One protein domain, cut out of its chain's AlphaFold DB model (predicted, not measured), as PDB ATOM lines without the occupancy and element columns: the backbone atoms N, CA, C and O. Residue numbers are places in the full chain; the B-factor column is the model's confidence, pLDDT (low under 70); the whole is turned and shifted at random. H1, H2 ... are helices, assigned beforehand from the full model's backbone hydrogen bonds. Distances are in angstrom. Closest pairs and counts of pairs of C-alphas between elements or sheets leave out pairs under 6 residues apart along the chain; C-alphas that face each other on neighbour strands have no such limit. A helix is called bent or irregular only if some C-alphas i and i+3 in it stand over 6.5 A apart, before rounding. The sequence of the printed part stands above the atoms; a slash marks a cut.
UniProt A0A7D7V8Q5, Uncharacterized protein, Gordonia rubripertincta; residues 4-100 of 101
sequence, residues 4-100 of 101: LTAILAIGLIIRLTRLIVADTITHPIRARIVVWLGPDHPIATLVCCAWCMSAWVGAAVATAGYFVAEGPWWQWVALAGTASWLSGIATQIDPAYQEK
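Overview. This is residues 4 to 100 of the 101 residues of an uncharacterized protein of Gordonia rubripertincta (UniProt A0A7D7V8Q5). A long helix, H1, runs through the middle of a loose arrangement of helices, with H4 and H5 packing on its two opposite sides; H4 meets H1 near the end of H1 and the beginning of H4, at Thr 17 and Ser 54, and the two open from there like a V, while H5 crosses H1 as an X at Gly 11 and Thr 82. Beyond the end of H1 at Val 21 a small hairpin of two shorter helices, H2 and H3, makes a head, and residues 89 to 100, of which 89 to 93 belong to H5 and 95 to 98 to H6, stick out from the body as an arm. The printed part has 97 residues with six named helices, in the order H1 to H6, and no named strand, and its class is all helix. The whole is loose, with a radius of gyration of the C-alphas of 15.5 A, and flat, spanning 44 by 41 by 18 A.

Along the chain. H1 covers residues 4 to 21 and is 26.0 A long from first to last C-alpha; it begins with C-alpha 4 at (54.452, 21.650, -18.553). H2 follows at residues 27 to 37, 15.4 A long, and H3 at residues 42 to 48, 9.9 A long. H4 covers residues 50 to 68 and is 25.4 A long, with C-alpha 50 at (44.400, 38.823, -32.204). H5, residues 72 to 93, is the longest helix, with 22 residues and 31.7 A from first to last C-alpha. H6, residues 95 to 98, measures 5.1 A and ends with C-alpha 98 at (26.660, 20.628, -33.799). No helix is bent or irregular.

Arrangement. H1, whose centre is nearest to the mean of the C-alphas at 5.7 A, is close to but not clearly touching H2; their closest C-alphas, those of Val 21 and Arg 30, are 7.9 A apart. With residues 20 to 21 alone, H1 only just touches H3, with 3 pairs of C-alphas within 8 A; the closest C-alphas are those of Val 21 and Cys 48, 5.1 A apart. H1 and H4 touch, opposite ways at a steep tilt of 45 degrees, and their closest C-alphas, those of Thr 17 and Ser 54, are 5.5 A apart. H1 and H5 touch, the same way at a steep tilt of 61 degrees; H5 does so with residues 75 to 85 alone, and the closest C-alphas, those of Gly 11 and Thr 82, are 4.3 A apart. H2 and H3 form a helical hairpin and touch, opposite ways at a shallow tilt of 16 degrees, closest at the C-alphas of Val 34 and Ala 44, 5.4 A apart. H3 and H4 touch only at the corner by their link, about perpendicular at 85 degrees, closest at the C-alphas of Leu 46 and Cys 52, 5.6 A apart. H4 and H5 are close but not clearly touching, with the C-alphas of Val 68 and Trp 74 at 6.9 A. H5 and H6 touch only at the corner by their link, and only just, with 3 pairs of C-alphas within 8 A; the closest, those of Thr 91 and Tyr 97, are 6.1 A apart. Among the pairs that stay apart are H2 and H5, and H1 and H6. Every O i to N i+4 pair is within hydrogen-bond range in H1, H2 and H3, while H4 has 13 of 15 and H5 17 of 18, and H6 is too short for such a pair.

Size, cuts and confidence. The two C-alphas farthest apart, those of Phe 67 and Glu 99, are 45.1 A apart. The printed part has no cut, and the five links between its helices are tight. Residues 89 to 100 stand free; the body without them spans 42 by 27 by 18 A. The mean pLDDT of the printed part is 90.9, and residues 69 to 70 and 99 to 100 are under 70.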
ATOM      1  N   LEU A   4      55.890  21.636 -18.823       89.44
ATOM      2  CA  LEU A   4      54.452  21.650 -18.553       89.44
ATOM      3  C   LEU A   4      53.928  23.076 -18.333       89.44
ATOM      4  O   LEU A   4      52.948  23.473 -18.957       89.44
ATOM      5  N   THR A   5      54.599  23.871 -17.492       87.44
ATOM      6  CA  THR A   5      54.174  25.260 -17.245       87.44
ATOM      7  C   THR A   5      54.228  26.125 -18.499       87.44
ATOM      8  O   THR A   5      53.361  26.976 -18.669       87.44
ATOM      9  N   ALA A   6      55.187  25.889 -19.398       89.56
ATOM     10  CA  ALA A   6      55.270  26.613 -20.662       89.56
ATOM     11  C   ALA A   6      54.076  26.297 -21.576       89.56
ATOM     12  O   ALA A   6      53.453  27.215 -22.103       89.56
ATOM     13  N   ILE A   7      53.703  25.019 -21.710       93.88
ATOM     14  CA  ILE A   7      52.540  24.610 -22.518       93.88
ATOM     15  C   ILE A   7      51.243  25.197 -21.956       93.88
ATOM     16  O   ILE A   7      50.446  25.762 -22.706       93.88
ATOM     17  N   LEU A   8      51.040  25.107 -20.640       93.69
ATOM     18  CA  LEU A   8      49.849  25.670 -19.998       93.69
ATOM     19  C   LEU A   8      49.807  27.201 -20.115       93.69
ATOM     20  O   LEU A   8      48.741  27.782 -20.301       93.69
ATOM     21  N   ALA A   9      50.958  27.871 -20.049       93.50
ATOM     22  CA  ALA A   9      51.029  29.309 -20.279       93.50
ATOM     23  C   ALA A   9      50.635  29.671 -21.720       93.50
ATOM     24  O   ALA A   9      49.891  30.627 -21.916       93.50
ATOM     25  N   ILE A  10      51.055  28.888 -22.721       95.12
ATOM     26  CA  ILE A  10      50.645  29.089 -24.121       95.12
ATOM     27  C   ILE A  10      49.124  28.957 -24.266       95.12
ATOM     28  O   ILE A  10      48.488  29.843 -24.838       95.12
ATOM     29  N   GLY A  11      48.518  27.907 -23.703       96.00
ATOM     30  CA  GLY A  11      47.062  27.734 -23.733       96.00
ATOM     31  C   GLY A  11      46.311  28.884 -23.051       96.00
ATOM     32  O   GLY A  11      45.331  29.403 -23.596       96.00
ATOM     33  N   LEU A  12      46.816  29.359 -21.908       96.31
ATOM     34  CA  LEU A  12      46.284  30.534 -21.217       96.31
ATOM     35  C   LEU A  12      46.381  31.808 -22.076       96.31
ATOM     36  O   LEU A  12      45.404  32.554 -22.157       96.31
ATOM     37  N   ILE A  13      47.513  32.047 -22.749       97.19
ATOM     38  CA  ILE A  13      47.702  33.203 -23.646       97.19
ATOM     39  C   ILE A  13      46.651  33.191 -24.754       97.19
ATOM     40  O   ILE A  13      46.030  34.224 -25.023       97.19
ATOM     41  N   ILE A  14      46.401  32.032 -25.368       96.50
ATOM     42  CA  ILE A  14      45.398  31.914 -26.431       96.50
ATOM     43  C   ILE A  14      43.998  32.213 -25.877       96.50
ATOM     44  O   ILE A  14      43.256  32.992 -26.486       96.50
ATOM     45  N   ARG A  15      43.637  31.667 -24.704       96.31
ATOM     46  CA  ARG A  15      42.327  31.930 -24.082       96.31
ATOM     47  C   ARG A  15      42.126  33.406 -23.774       96.31
ATOM     48  O   ARG A  15      41.073  33.942 -24.111       96.31
ATOM     49  N   LEU A  16      43.114  34.054 -23.158       96.81
ATOM     50  CA  LEU A  16      43.046  35.468 -22.784       96.81
ATOM     51  C   LEU A  16      43.008  36.378 -24.013       96.81
ATOM     52  O   LEU A  16      42.209  37.310 -24.063       96.81
ATOM     53  N   THR A  17      43.799  36.073 -25.041       96.88
ATOM     54  CA  THR A  17      43.764  36.817 -26.310       96.88
ATOM     55  C   THR A  17      42.375  36.732 -26.940       96.88
ATOM     56  O   THR A  17      41.795  37.753 -27.307       96.88
ATOM     57  N   ARG A  18      41.791  35.528 -27.003       94.62
ATOM     58  CA  ARG A  18      40.431  35.327 -27.521       94.62
ATOM     59  C   ARG A  18      39.380  36.010 -26.642       94.62
ATOM     60  O   ARG A  18      38.441  36.587 -27.186       94.62
ATOM     61  N   LEU A  19      39.557  35.985 -25.318       95.06
ATOM     62  CA  LEU A  19      38.694  36.684 -24.365       95.06
ATOM     63  C   LEU A  19      38.655  38.182 -24.662       95.06
ATOM     64  O   LEU A  19      37.579  38.761 -24.677       95.06
ATOM     65  N   ILE A  20      39.800  38.803 -24.935       94.81
ATOM     66  CA  ILE A  20      39.868  40.238 -25.227       94.81
ATOM     67  C   ILE A  20      39.283  40.537 -26.607       94.81
ATOM     68  O   ILE A  20      38.431  41.412 -26.723       94.81
ATOM     69  N   VAL A  21      39.702  39.802 -27.638       95.25
ATOM     70  CA  VAL A  21      39.492  40.205 -29.038       95.25
ATOM     71  C   VAL A  21      38.188  39.689 -29.648       95.25
ATOM     72  O   VAL A  21      37.601  40.366 -30.488       95.25
ATOM     73  N   ALA A  22      37.711  38.512 -29.239       92.81
ATOM     74  CA  ALA A  22      36.614  37.826 -29.930       92.81
ATOM     75  C   ALA A  22      35.410  37.512 -29.035       92.81
ATOM     76  O   ALA A  22      34.288  37.447 -29.528       92.81
ATOM     77  N   ASP A  23      35.620  37.325 -27.735       92.12
ATOM     78  CA  ASP A  23      34.567  36.896 -26.815       92.12
ATOM     79  C   ASP A  23      33.471  37.968 -26.672       92.12
ATOM     80  O   ASP A  23      33.732  39.177 -26.762       92.12
ATOM     81  N   THR A  24      32.231  37.517 -26.481       92.50
ATOM     82  CA  THR A  24      31.054  38.387 -26.350       92.50
ATOM     83  C   THR A  24      31.077  39.146 -25.030       92.50
ATOM     84  O   THR A  24      30.594  40.275 -24.968       92.50
ATOM     85  N   ILE A  25      31.720  38.580 -24.003       93.31
ATOM     86  CA  ILE A  25      31.873  39.202 -22.682       93.31
ATOM     87  C   ILE A  25      32.571  40.567 -22.789       93.31
ATOM     88  O   ILE A  25      32.175  41.530 -22.134       93.31
ATOM     89  N   THR A  26      33.598  40.676 -23.632       93.38
ATOM     90  CA  THR A  26      34.387  41.907 -23.797       93.38
ATOM     91  C   THR A  26      33.917  42.771 -24.966       93.38
ATOM     92  O   THR A  26      34.374  43.907 -25.111       93.38
ATOM     93  N   HIS A  27      32.957  42.290 -25.762       94.19
ATOM     94  CA  HIS A  27      32.367  43.030 -26.875       94.19
ATOM     95  C   HIS A  27      31.908  44.458 -26.519       94.19
ATOM     96  O   HIS A  27      32.308  45.380 -27.234       94.19
ATOM     97  N   PRO A  28      31.137  44.713 -25.437       93.88
ATOM     98  CA  PRO A  28      30.684  46.075 -25.136       93.88
ATOM     99  C   PRO A  28      31.845  47.031 -24.834       93.88
ATOM    100  O   PRO A  28      31.776  48.216 -25.165       93.88
ATOM    101  N   ILE A  29      32.929  46.520 -24.246       93.31
ATOM    102  CA  ILE A  29      34.133  47.301 -23.946       93.31
ATOM    103  C   ILE A  29      34.844  47.662 -25.252       93.31
ATOM    104  O   ILE A  29      35.123  48.838 -25.484       93.31
ATOM    105  N   ARG A  30      35.072  46.681 -26.138       93.38
ATOM    106  CA  ARG A  30      35.689  46.922 -27.453       93.38
ATOM    107  C   ARG A  30      34.882  47.915 -28.284       93.38
ATOM    108  O   ARG A  30      35.446  48.866 -28.814       93.38
ATOM    109  N   ALA A  31      33.565  47.729 -28.353       94.12
ATOM    110  CA  ALA A  31      32.680  48.608 -29.110       94.12
ATOM    111  C   ALA A  31      32.761  50.056 -28.602       94.12
ATOM    112  O   ALA A  31      32.879  50.983 -29.399       94.12
ATOM    113  N   ARG A  32      32.785  50.259 -27.278       94.50
ATOM    114  CA  ARG A  32      32.951  51.595 -26.688       94.50
ATOM    115  C   ARG A  32      34.312  52.214 -27.020       94.50
ATOM    116  O   ARG A  32      34.356  53.404 -27.311       94.50
ATOM    117  N   ILE A  33      35.394  51.432 -27.011       92.88
ATOM    118  CA  ILE A  33      36.736  51.907 -27.394       92.88
ATOM    119  C   ILE A  33      36.745  52.375 -28.855       92.88
ATOM    120  O   ILE A  33      37.239  53.462 -29.138       92.88
ATOM    121  N   VAL A  34      36.161  51.588 -29.762       94.00
ATOM    122  CA  VAL A  34      36.079  51.915 -31.195       94.00
ATOM    123  C   VAL A  34      35.234  53.167 -31.433       94.00
ATOM    124  O   VAL A  34      35.638  54.036 -32.198       94.00
ATOM    125  N   VAL A  35      34.090  53.300 -30.754       96.00
ATOM    126  CA  VAL A  35      33.232  54.495 -30.859       96.00
ATOM    127  C   VAL A  35      33.936  55.743 -30.320       96.00
ATOM    128  O   VAL A  35      33.754  56.825 -30.867       96.00
ATOM    129  N   TRP A  36      34.732  55.608 -29.258       94.88
ATOM    130  CA  TRP A  36      35.371  56.750 -28.604       94.88
ATOM    131  C   TRP A  36      36.644  57.229 -29.311       94.88
ATOM    132  O   TRP A  36      36.838  58.431 -29.460       94.88
ATOM    133  N   LEU A  37      37.507  56.306 -29.742       94.44
ATOM    134  CA  LEU A  37      38.800  56.630 -30.359       94.44
ATOM    135  C   LEU A  37      38.752  56.661 -31.891       94.44
ATOM    136  O   LEU A  37      39.661  57.197 -32.519       94.44
ATOM    137  N   GLY A  38      37.708  56.087 -32.487       91.56
ATOM    138  CA  GLY A  38      37.619  55.844 -33.920       91.56
ATOM    139  C   GLY A  38      38.231  54.494 -34.330       91.56
ATOM    140  O   GLY A  38      39.064  53.929 -33.613       91.56
ATOM    141  N   PRO A  39      37.819  53.952 -35.490       89.69
ATOM    142  CA  PRO A  39      38.233  52.625 -35.953       89.69
ATOM    143  C   PRO A  39      39.719  52.538 -36.334       89.69
ATOM    144  O   PRO A  39      40.326  51.488 -36.139       89.69
ATOM    145  N   ASP A  40      40.315  53.634 -36.810       91.69
ATOM    146  CA  ASP A  40      41.710  53.669 -37.280       91.69
ATOM    147  C   ASP A  40      42.726  53.946 -36.160       91.69
ATOM    148  O   ASP A  40      43.935  54.002 -36.394       91.69
ATOM    149  N   HIS A  41      42.262  54.140 -34.923       92.75
ATOM    150  CA  HIS A  41      43.151  54.418 -33.805       92.75
ATOM    151  C   HIS A  41      43.948  53.157 -33.419       92.75
ATOM    152  O   HIS A  41      43.353  52.090 -33.250       92.75
ATOM    153  N   PRO A  42      45.267  53.246 -33.153       93.06
ATOM    154  CA  PRO A  42      46.109  52.075 -32.879       93.06
ATOM    155  C   PRO A  42      45.626  51.237 -31.688       93.06
ATOM    156  O   PRO A  42      45.769  50.018 -31.690       93.06
ATOM    157  N   ILE A  43      45.011  51.866 -30.682       91.44
ATOM    158  CA  ILE A  43      44.402  51.154 -29.543       91.44
ATOM    159  C   ILE A  43      43.177  50.343 -29.979       91.44
ATOM    160  O   ILE A  43      43.014  49.214 -29.523       91.44
ATOM    161  N   ALA A  44      42.336  50.882 -30.869       91.62
ATOM    162  CA  ALA A  44      41.198  50.150 -31.417       91.62
ATOM    163  C   ALA A  44      41.684  48.951 -32.246       91.62
ATOM    164  O   ALA A  44      41.182  47.840 -32.074       91.62
ATOM    165  N   THR A  45      42.738  49.132 -33.050       91.31
ATOM    166  CA  THR A  45      43.405  48.028 -33.758       91.31
ATOM    167  C   THR A  45      43.970  46.990 -32.786       91.31
ATOM    168  O   THR A  45      43.811  45.793 -33.014       91.31
ATOM    169  N   LEU A  46      44.582  47.420 -31.678       92.69
ATOM    170  CA  LEU A  46      45.177  46.526 -30.686       92.69
ATOM    171  C   LEU A  46      44.141  45.584 -30.060       92.69
ATOM    172  O   LEU A  46      44.373  44.380 -30.006       92.69
ATOM    173  N   VAL A  47      42.997  46.117 -29.621       92.81
ATOM    174  CA  VAL A  47      41.949  45.325 -28.943       92.81
ATOM    175  C   VAL A  47      41.088  44.499 -29.902       92.81
ATOM    176  O   VAL A  47      40.352  43.622 -29.452       92.81
ATOM    177  N   CYS A  48      41.183  44.755 -31.209       92.25
ATOM    178  CA  CYS A  48      40.458  44.027 -32.253       92.25
ATOM    179  C   CYS A  48      41.351  43.069 -33.064       92.25
ATOM    180  O   CYS A  48      40.829  42.220 -33.785       92.25
ATOM    181  N   CYS A  49      42.680  43.152 -32.948       93.19
ATOM    182  CA  CYS A  49      43.614  42.281 -33.659       93.19
ATOM    183  C   CYS A  49      44.206  41.218 -32.726       93.19
ATOM    184  O   CYS A  49      44.978  41.520 -31.815       93.19
ATOM    185  N   ALA A  50      43.908  39.946 -33.002       93.31
ATOM    186  CA  ALA A  50      44.400  38.823 -32.204       93.31
ATOM    187  C   ALA A  50      45.932  38.714 -32.214       93.31
ATOM    188  O   ALA A  50      46.527  38.404 -31.187       93.31
ATOM    189  N   TRP A  51      46.576  39.008 -33.349       92.50
ATOM    190  CA  TRP A  51      48.035  38.971 -33.460       92.50
ATOM    191  C   TRP A  51      48.696  40.073 -32.630       92.50
ATOM    192  O   TRP A  51      49.668  39.829 -31.923       92.50
ATOM    193  N   CYS A  52      48.166  41.296 -32.698       94.25
ATOM    194  CA  CYS A  52      48.719  42.409 -31.936       94.25
ATOM    195  C   CYS A  52      48.519  42.176 -30.438       94.25
ATOM    196  O   CYS A  52      49.464  42.307 -29.665       94.25
ATOM    197  N   MET A  53      47.309  41.782 -30.031       95.88
ATOM    198  CA  MET A  53      46.988  41.564 -28.625       95.88
ATOM    199  C   MET A  53      47.760  40.382 -28.022       95.88
ATOM    200  O   MET A  53      48.157  40.457 -26.859       95.88
ATOM    201  N   SER A  54      48.024  39.314 -28.788       94.94
ATOM    202  CA  SER A  54      48.711  38.121 -28.272       94.94
ATOM    203  C   SER A  54      50.136  38.404 -27.800       94.94
ATOM    204  O   SER A  54      50.562  37.814 -26.810       94.94
ATOM    205  N   ALA A  55      50.854  39.336 -28.436       96.06
ATOM    206  CA  ALA A  55      52.189  39.739 -27.995       96.06
ATOM    207  C   ALA A  55      52.151  40.389 -26.600       96.06
ATOM    208  O   ALA A  55      52.951  40.047 -25.729       96.06
ATOM    209  N   TRP A  56      51.176  41.271 -26.358       96.38
ATOM    210  CA  TRP A  56      51.003  41.945 -25.066       96.38
ATOM    211  C   TRP A  56      50.479  41.006 -23.983       96.38
ATOM    212  O   TRP A  56      50.978  41.030 -22.859       96.38
ATOM    213  N   VAL A  57      49.521  40.137 -24.319       97.06
ATOM    214  CA  VAL A  57      49.062  39.081 -23.406       97.06
ATOM    215  C   VAL A  57      50.212  38.132 -23.078       97.06
ATOM    216  O   VAL A  57      50.406  37.794 -21.916       97.06
ATOM    217  N   GLY A  58      51.004  37.734 -24.073       95.94
ATOM    218  CA  GLY A  58      52.172  36.876 -23.897       95.94
ATOM    219  C   GLY A  58      53.208  37.497 -22.969       95.94
ATOM    220  O   GLY A  58      53.645  36.841 -22.027       95.94
ATOM    221  N   ALA A  59      53.535  38.776 -23.168       95.44
ATOM    222  CA  ALA A  59      54.424  39.515 -22.278       95.44
ATOM    223  C   ALA A  59      53.872  39.579 -20.844       95.44
ATOM    224  O   ALA A  59      54.605  39.303 -19.894       95.44
ATOM    225  N   ALA A  60      52.578  39.870 -20.679       94.69
ATOM    226  CA  ALA A  60      51.932  39.924 -19.369       94.69
ATOM    227  C   ALA A  60      51.940  38.558 -18.663       94.69
ATOM    228  O   ALA A  60      52.323  38.474 -17.497       94.69
ATOM    229  N   VAL A  61      51.584  37.480 -19.368       94.19
ATOM    230  CA  VAL A  61      51.576  36.110 -18.829       94.19
ATOM    231  C   VAL A  61      52.992  35.636 -18.506       94.19
ATOM    232  O   VAL A  61      53.200  35.038 -17.454       94.19
ATOM    233  N   ALA A  62      53.978  35.924 -19.357       91.19
ATOM    234  CA  ALA A  62      55.375  35.578 -19.099       91.19
ATOM    235  C   ALA A  62      55.931  36.334 -17.886       91.19
ATOM    236  O   ALA A  62      56.607  35.740 -17.049       91.19
ATOM    237  N   THR A  63      55.599  37.621 -17.755       91.56
ATOM    238  CA  THR A  63      56.003  38.454 -16.616       91.56
ATOM    239  C   THR A  63      55.347  37.971 -15.322       91.56
ATOM    240  O   THR A  63      56.028  37.782 -14.317       91.56
ATOM    241  N   ALA A  64      54.040  37.688 -15.346       88.88
ATOM    242  CA  ALA A  64      53.330  37.099 -14.212       88.88
ATOM    243  C   ALA A  64      53.901  35.722 -13.835       88.88
ATOM    244  O   ALA A  64      54.098  35.431 -12.658       88.88
ATOM    245  N   GLY A  65      54.253  34.910 -14.831       87.00
ATOM    246  CA  GLY A  65      54.964  33.658 -14.616       87.00
ATOM    247  C   GLY A  65      56.334  33.874 -13.970       87.00
ATOM    248  O   GLY A  65      56.682  33.182 -13.025       87.00
ATOM    249  N   TYR A  66      57.110  34.862 -14.405       85.00
ATOM    250  CA  TYR A  66      58.419  35.135 -13.813       85.00
ATOM    251  C   TYR A  66      58.328  35.533 -12.333       85.00
ATOM    252  O   TYR A  66      59.077  35.007 -11.517       85.00
ATOM    253  N   PHE A  67      57.393  36.419 -11.978       85.06
ATOM    254  CA  PHE A  67      57.280  36.922 -10.605       85.06
ATOM    255  C   PHE A  67      56.496  36.010  -9.663       85.06
ATOM    256  O   PHE A  67      56.662  36.116  -8.450       85.06
ATOM    257  N   VAL A  68      55.607  35.161 -10.189       79.00
ATOM    258  CA  VAL A  68      54.626  34.468  -9.347       79.00
ATOM    259  C   VAL A  68      54.440  32.977  -9.663       79.00
ATOM    260  O   VAL A  68      53.677  32.303  -8.966       79.00
ATOM    261  N   ALA A  69      55.166  32.407 -10.639       64.69
ATOM    262  CA  ALA A  69      55.054  30.976 -10.972       64.69
ATOM    263  C   ALA A  69      55.637  30.015  -9.929       64.69
ATOM    264  O   ALA A  69      55.470  28.805 -10.088       64.69
ATOM    265  N   GLU A  70      56.304  30.500  -8.880       66.56
ATOM    266  CA  GLU A  70      56.785  29.626  -7.800       66.56
ATOM    267  C   GLU A  70      55.629  29.063  -6.951       66.56
ATOM    268  O   GLU A  70      55.789  28.052  -6.270       66.56
ATOM    269  N   GLY A  71      54.435  29.663  -7.032       73.56
ATOM    270  CA  GLY A  71      53.247  29.183  -6.334       73.56
ATOM    271  C   GLY A  71      52.426  28.162  -7.144       73.56
ATOM    272  O   GLY A  71      52.181  28.376  -8.334       73.56
ATOM    273  N   PRO A  72      51.877  27.103  -6.509       79.75
ATOM    274  CA  PRO A  72      51.012  26.124  -7.181       79.75
ATOM    275  C   PRO A  72      49.746  26.756  -7.780       79.75
ATOM    276  O   PRO A  72      49.178  26.237  -8.738       79.75
ATOM    277  N   TRP A  73      49.315  27.907  -7.259       85.06
ATOM    278  CA  TRP A  73      48.154  28.646  -7.754       85.06
ATOM    279  C   TRP A  73      48.302  29.065  -9.231       85.06
ATOM    280  O   TRP A  73      47.331  28.985  -9.983       85.06
ATOM    281  N   TRP A  74      49.508  29.448  -9.675       87.94
ATOM    282  CA  TRP A  74      49.753  29.870 -11.059       87.94
ATOM    283  C   TRP A  74      49.501  28.724 -12.041       87.94
ATOM    284  O   TRP A  74      48.899  28.914 -13.099       87.94
ATOM    285  N   GLN A  75      49.908  27.510 -11.662       88.88
ATOM    286  CA  GLN A  75      49.685  26.309 -12.465       88.88
ATOM    287  C   GLN A  75      48.196  25.999 -12.605       88.88
ATOM    288  O   GLN A  75      47.751  25.685 -13.705       88.88
ATOM    289  N   TRP A  76      47.418  26.148 -11.530       92.12
ATOM    290  CA  TRP A  76      45.966  25.968 -11.574       92.12
ATOM    291  C   TRP A  76      45.278  26.986 -12.484       92.12
ATOM    292  O   TRP A  76      44.399  26.611 -13.257       92.12
ATOM    293  N   VAL A  77      45.709  28.250 -12.459       92.50
ATOM    294  CA  VAL A  77      45.179  29.289 -13.358       92.50
ATOM    295  C   VAL A  77      45.516  28.982 -14.818       92.50
ATOM    296  O   VAL A  77      44.629  29.010 -15.674       92.50
ATOM    297  N   ALA A  78      46.771  28.639 -15.111       93.44
ATOM    298  CA  ALA A  78      47.199  28.291 -16.464       93.44
ATOM    299  C   ALA A  78      46.504  27.022 -16.985       93.44
ATOM    300  O   ALA A  78      46.088  26.969 -18.146       93.44
ATOM    301  N   LEU A  79      46.309  26.028 -16.114       94.69
ATOM    302  CA  LEU A  79      45.555  24.814 -16.412       94.69
ATOM    303  C   LEU A  79      44.090  25.122 -16.718       94.69
ATOM    304  O   LEU A  79      43.601  24.705 -17.763       94.69
ATOM    305  N   ALA A  80      43.403  25.875 -15.857       96.12
ATOM    306  CA  ALA A  80      41.999  26.228 -16.050       96.12
ATOM    307  C   ALA A  80      41.785  27.038 -17.339       96.12
ATOM    308  O   ALA A  80      40.864  26.755 -18.109       96.12
ATOM    309  N   GLY A  81      42.667  28.002 -17.620       95.88
ATOM    310  CA  GLY A  81      42.625  28.780 -18.859       95.88
ATOM    311  C   GLY A  81      42.841  27.920 -20.105       95.88
ATOM    312  O   GLY A  81      42.092  28.043 -21.076       95.88
ATOM    313  N   THR A  82      43.809  27.003 -20.058       96.94
ATOM    314  CA  THR A  82      44.072  26.055 -21.153       96.94
ATOM    315  C   THR A  82      42.908  25.090 -21.353       96.94
ATOM    316  O   THR A  82      42.476  24.879 -22.483       96.94
ATOM    317  N   ALA A  83      42.352  24.546 -20.269       96.94
ATOM    318  CA  ALA A  83      41.198  23.656 -20.315       96.94
ATOM    319  C   ALA A  83      39.971  24.358 -20.913       96.94
ATOM    320  O   ALA A  83      39.299  23.778 -21.758       96.94
ATOM    321  N   SER A  84      39.724  25.624 -20.556       95.75
ATOM    322  CA  SER A  84      38.652  26.436 -21.152       95.75
ATOM    323  C   SER A  84      38.855  26.683 -22.651       95.75
ATOM    324  O   SER A  84      37.886  26.760 -23.406       95.75
ATOM    325  N   TRP A  85      40.101  26.827 -23.106       95.12
ATOM    326  CA  TRP A  85      40.382  26.934 -24.535       95.12
ATOM    327  C   TRP A  85      40.155  25.605 -25.262       95.12
ATOM    328  O   TRP A  85      39.478  25.585 -26.291       95.12
ATOM    329  N   LEU A  86      40.648  24.499 -24.698       96.38
ATOM    330  CA  LEU A  86      40.447  23.156 -25.245       96.38
ATOM    331  C   LEU A  86      38.970  22.769 -25.287       96.38
ATOM    332  O   LEU A  86      38.535  22.200 -26.283       96.38
ATOM    333  N   SER A  87      38.182  23.114 -24.267       94.31
ATOM    334  CA  SER A  87      36.742  22.847 -24.271       94.31
ATOM    335  C   SER A  87      36.047  23.570 -25.421       94.31
ATOM    336  O   SER A  87      35.185  22.988 -26.066       94.31
ATOM    337  N   GLY A  88      36.462  24.802 -25.736       90.31
ATOM    338  CA  GLY A  88      35.929  25.545 -26.880       90.31
ATOM    339  C   GLY A  88      36.288  24.941 -28.242       90.31
ATOM    340  O   GLY A  88      35.570  25.174 -29.209       90.31
ATOM    341  N   ILE A  89      37.382  24.178 -28.338       92.25
ATOM    342  CA  ILE A  89      37.703  23.375 -29.531       92.25
ATOM    343  C   ILE A  89      36.880  22.089 -29.526       92.25
ATOM    344  O   ILE A  89      36.319  21.714 -30.549       92.25
ATOM    345  N   ALA A  90      36.769  21.429 -28.373       92.38
ATOM    346  CA  ALA A  90      36.023  20.185 -28.239       92.38
ATOM    347  C   ALA A  90      34.554  20.355 -28.652       92.38
ATOM    348  O   ALA A  90      34.043  19.524 -29.395       92.38
ATOM    349  N   THR A  91      33.905  21.469 -28.292       90.88
ATOM    350  CA  THR A  91      32.521  21.763 -28.715       90.88
ATOM    351  C   THR A  91      32.357  21.921 -30.229       90.88
ATOM    352  O   THR A  91      31.259  21.761 -30.745       90.88
ATOM    353  N   GLN A  92      33.426  22.238 -30.963       88.31
ATOM    354  CA  GLN A  92      33.379  22.336 -32.428       88.31
ATOM    355  C   GLN A  92      33.475  20.967 -33.112       88.31
ATOM    356  O   GLN A  92      33.106  20.838 -34.274       88.31
ATOM    357  N   ILE A  93      33.996  19.959 -32.410       89.94
ATOM    358  CA  ILE A  93      34.199  18.603 -32.935       89.94
ATOM    359  C   ILE A  93      33.103  17.656 -32.426       89.94
ATOM    360  O   ILE A  93      32.810  16.655 -33.074       89.94
ATOM    361  N   ASP A  94      32.493  17.959 -31.276       88.69
ATOM    362  CA  ASP A  94      31.444  17.142 -30.672       88.69
ATOM    363  C   ASP A  94      30.150  17.172 -31.516       88.69
ATOM    364  O   ASP A  94      29.491  18.217 -31.585       88.69
ATOM    365  N   PRO A  95      29.743  16.043 -32.132       83.88
ATOM    366  CA  PRO A  95      28.535  15.988 -32.950       83.88
ATOM    367  C   PRO A  95      27.266  16.314 -32.153       83.88
ATOM    368  O   PRO A  95      26.332  16.874 -32.722       83.88
ATOM    369  N   ALA A  96      27.236  16.046 -30.842       85.00
ATOM    370  CA  ALA A  96      26.082  16.359 -30.000       85.00
ATOM    371  C   ALA A  96      25.865  17.872 -29.817       85.00
ATOM    372  O   ALA A  96      24.765  18.307 -29.467       85.00
ATOM    373  N   TYR A  97      26.910  18.678 -30.024       80.06
ATOM    374  CA  TYR A  97      26.825  20.136 -29.972       80.06
ATOM    375  C   TYR A  97      26.445  20.735 -31.334       80.06
ATOM    376  O   TYR A  97      25.699  21.706 -31.377       80.06
ATOM    377  N   GLN A  98      26.906  20.135 -32.436       74.69
ATOM    378  CA  GLN A  98      26.660  20.628 -33.799       74.69
ATOM    379  C   GLN A  98      25.190  20.521 -34.244       74.69
ATOM    380  O   GLN A  98      24.765  21.267 -35.114       74.69
ATOM    381  N   GLU A  99      24.400  19.615 -33.661       65.81
ATOM    382  CA  GLU A  99      22.992  19.393 -34.047       65.81
ATOM    383  C   GLU A  99      22.024  20.480 -33.525       65.81
ATOM    384  O   GLU A  99      20.833  20.456 -33.833       65.81
ATOM    385  N   LYS A 100      22.506  21.423 -32.705       59.88
ATOM    386  CA  LYS A 100      21.672  22.459 -32.066       59.88
ATOM    387  C   LYS A 100      21.636  23.811 -32.782       59.88
ATOM    388  O   LYS A 100      20.855  24.659 -32.346       59.88
TER     389      LYS A 100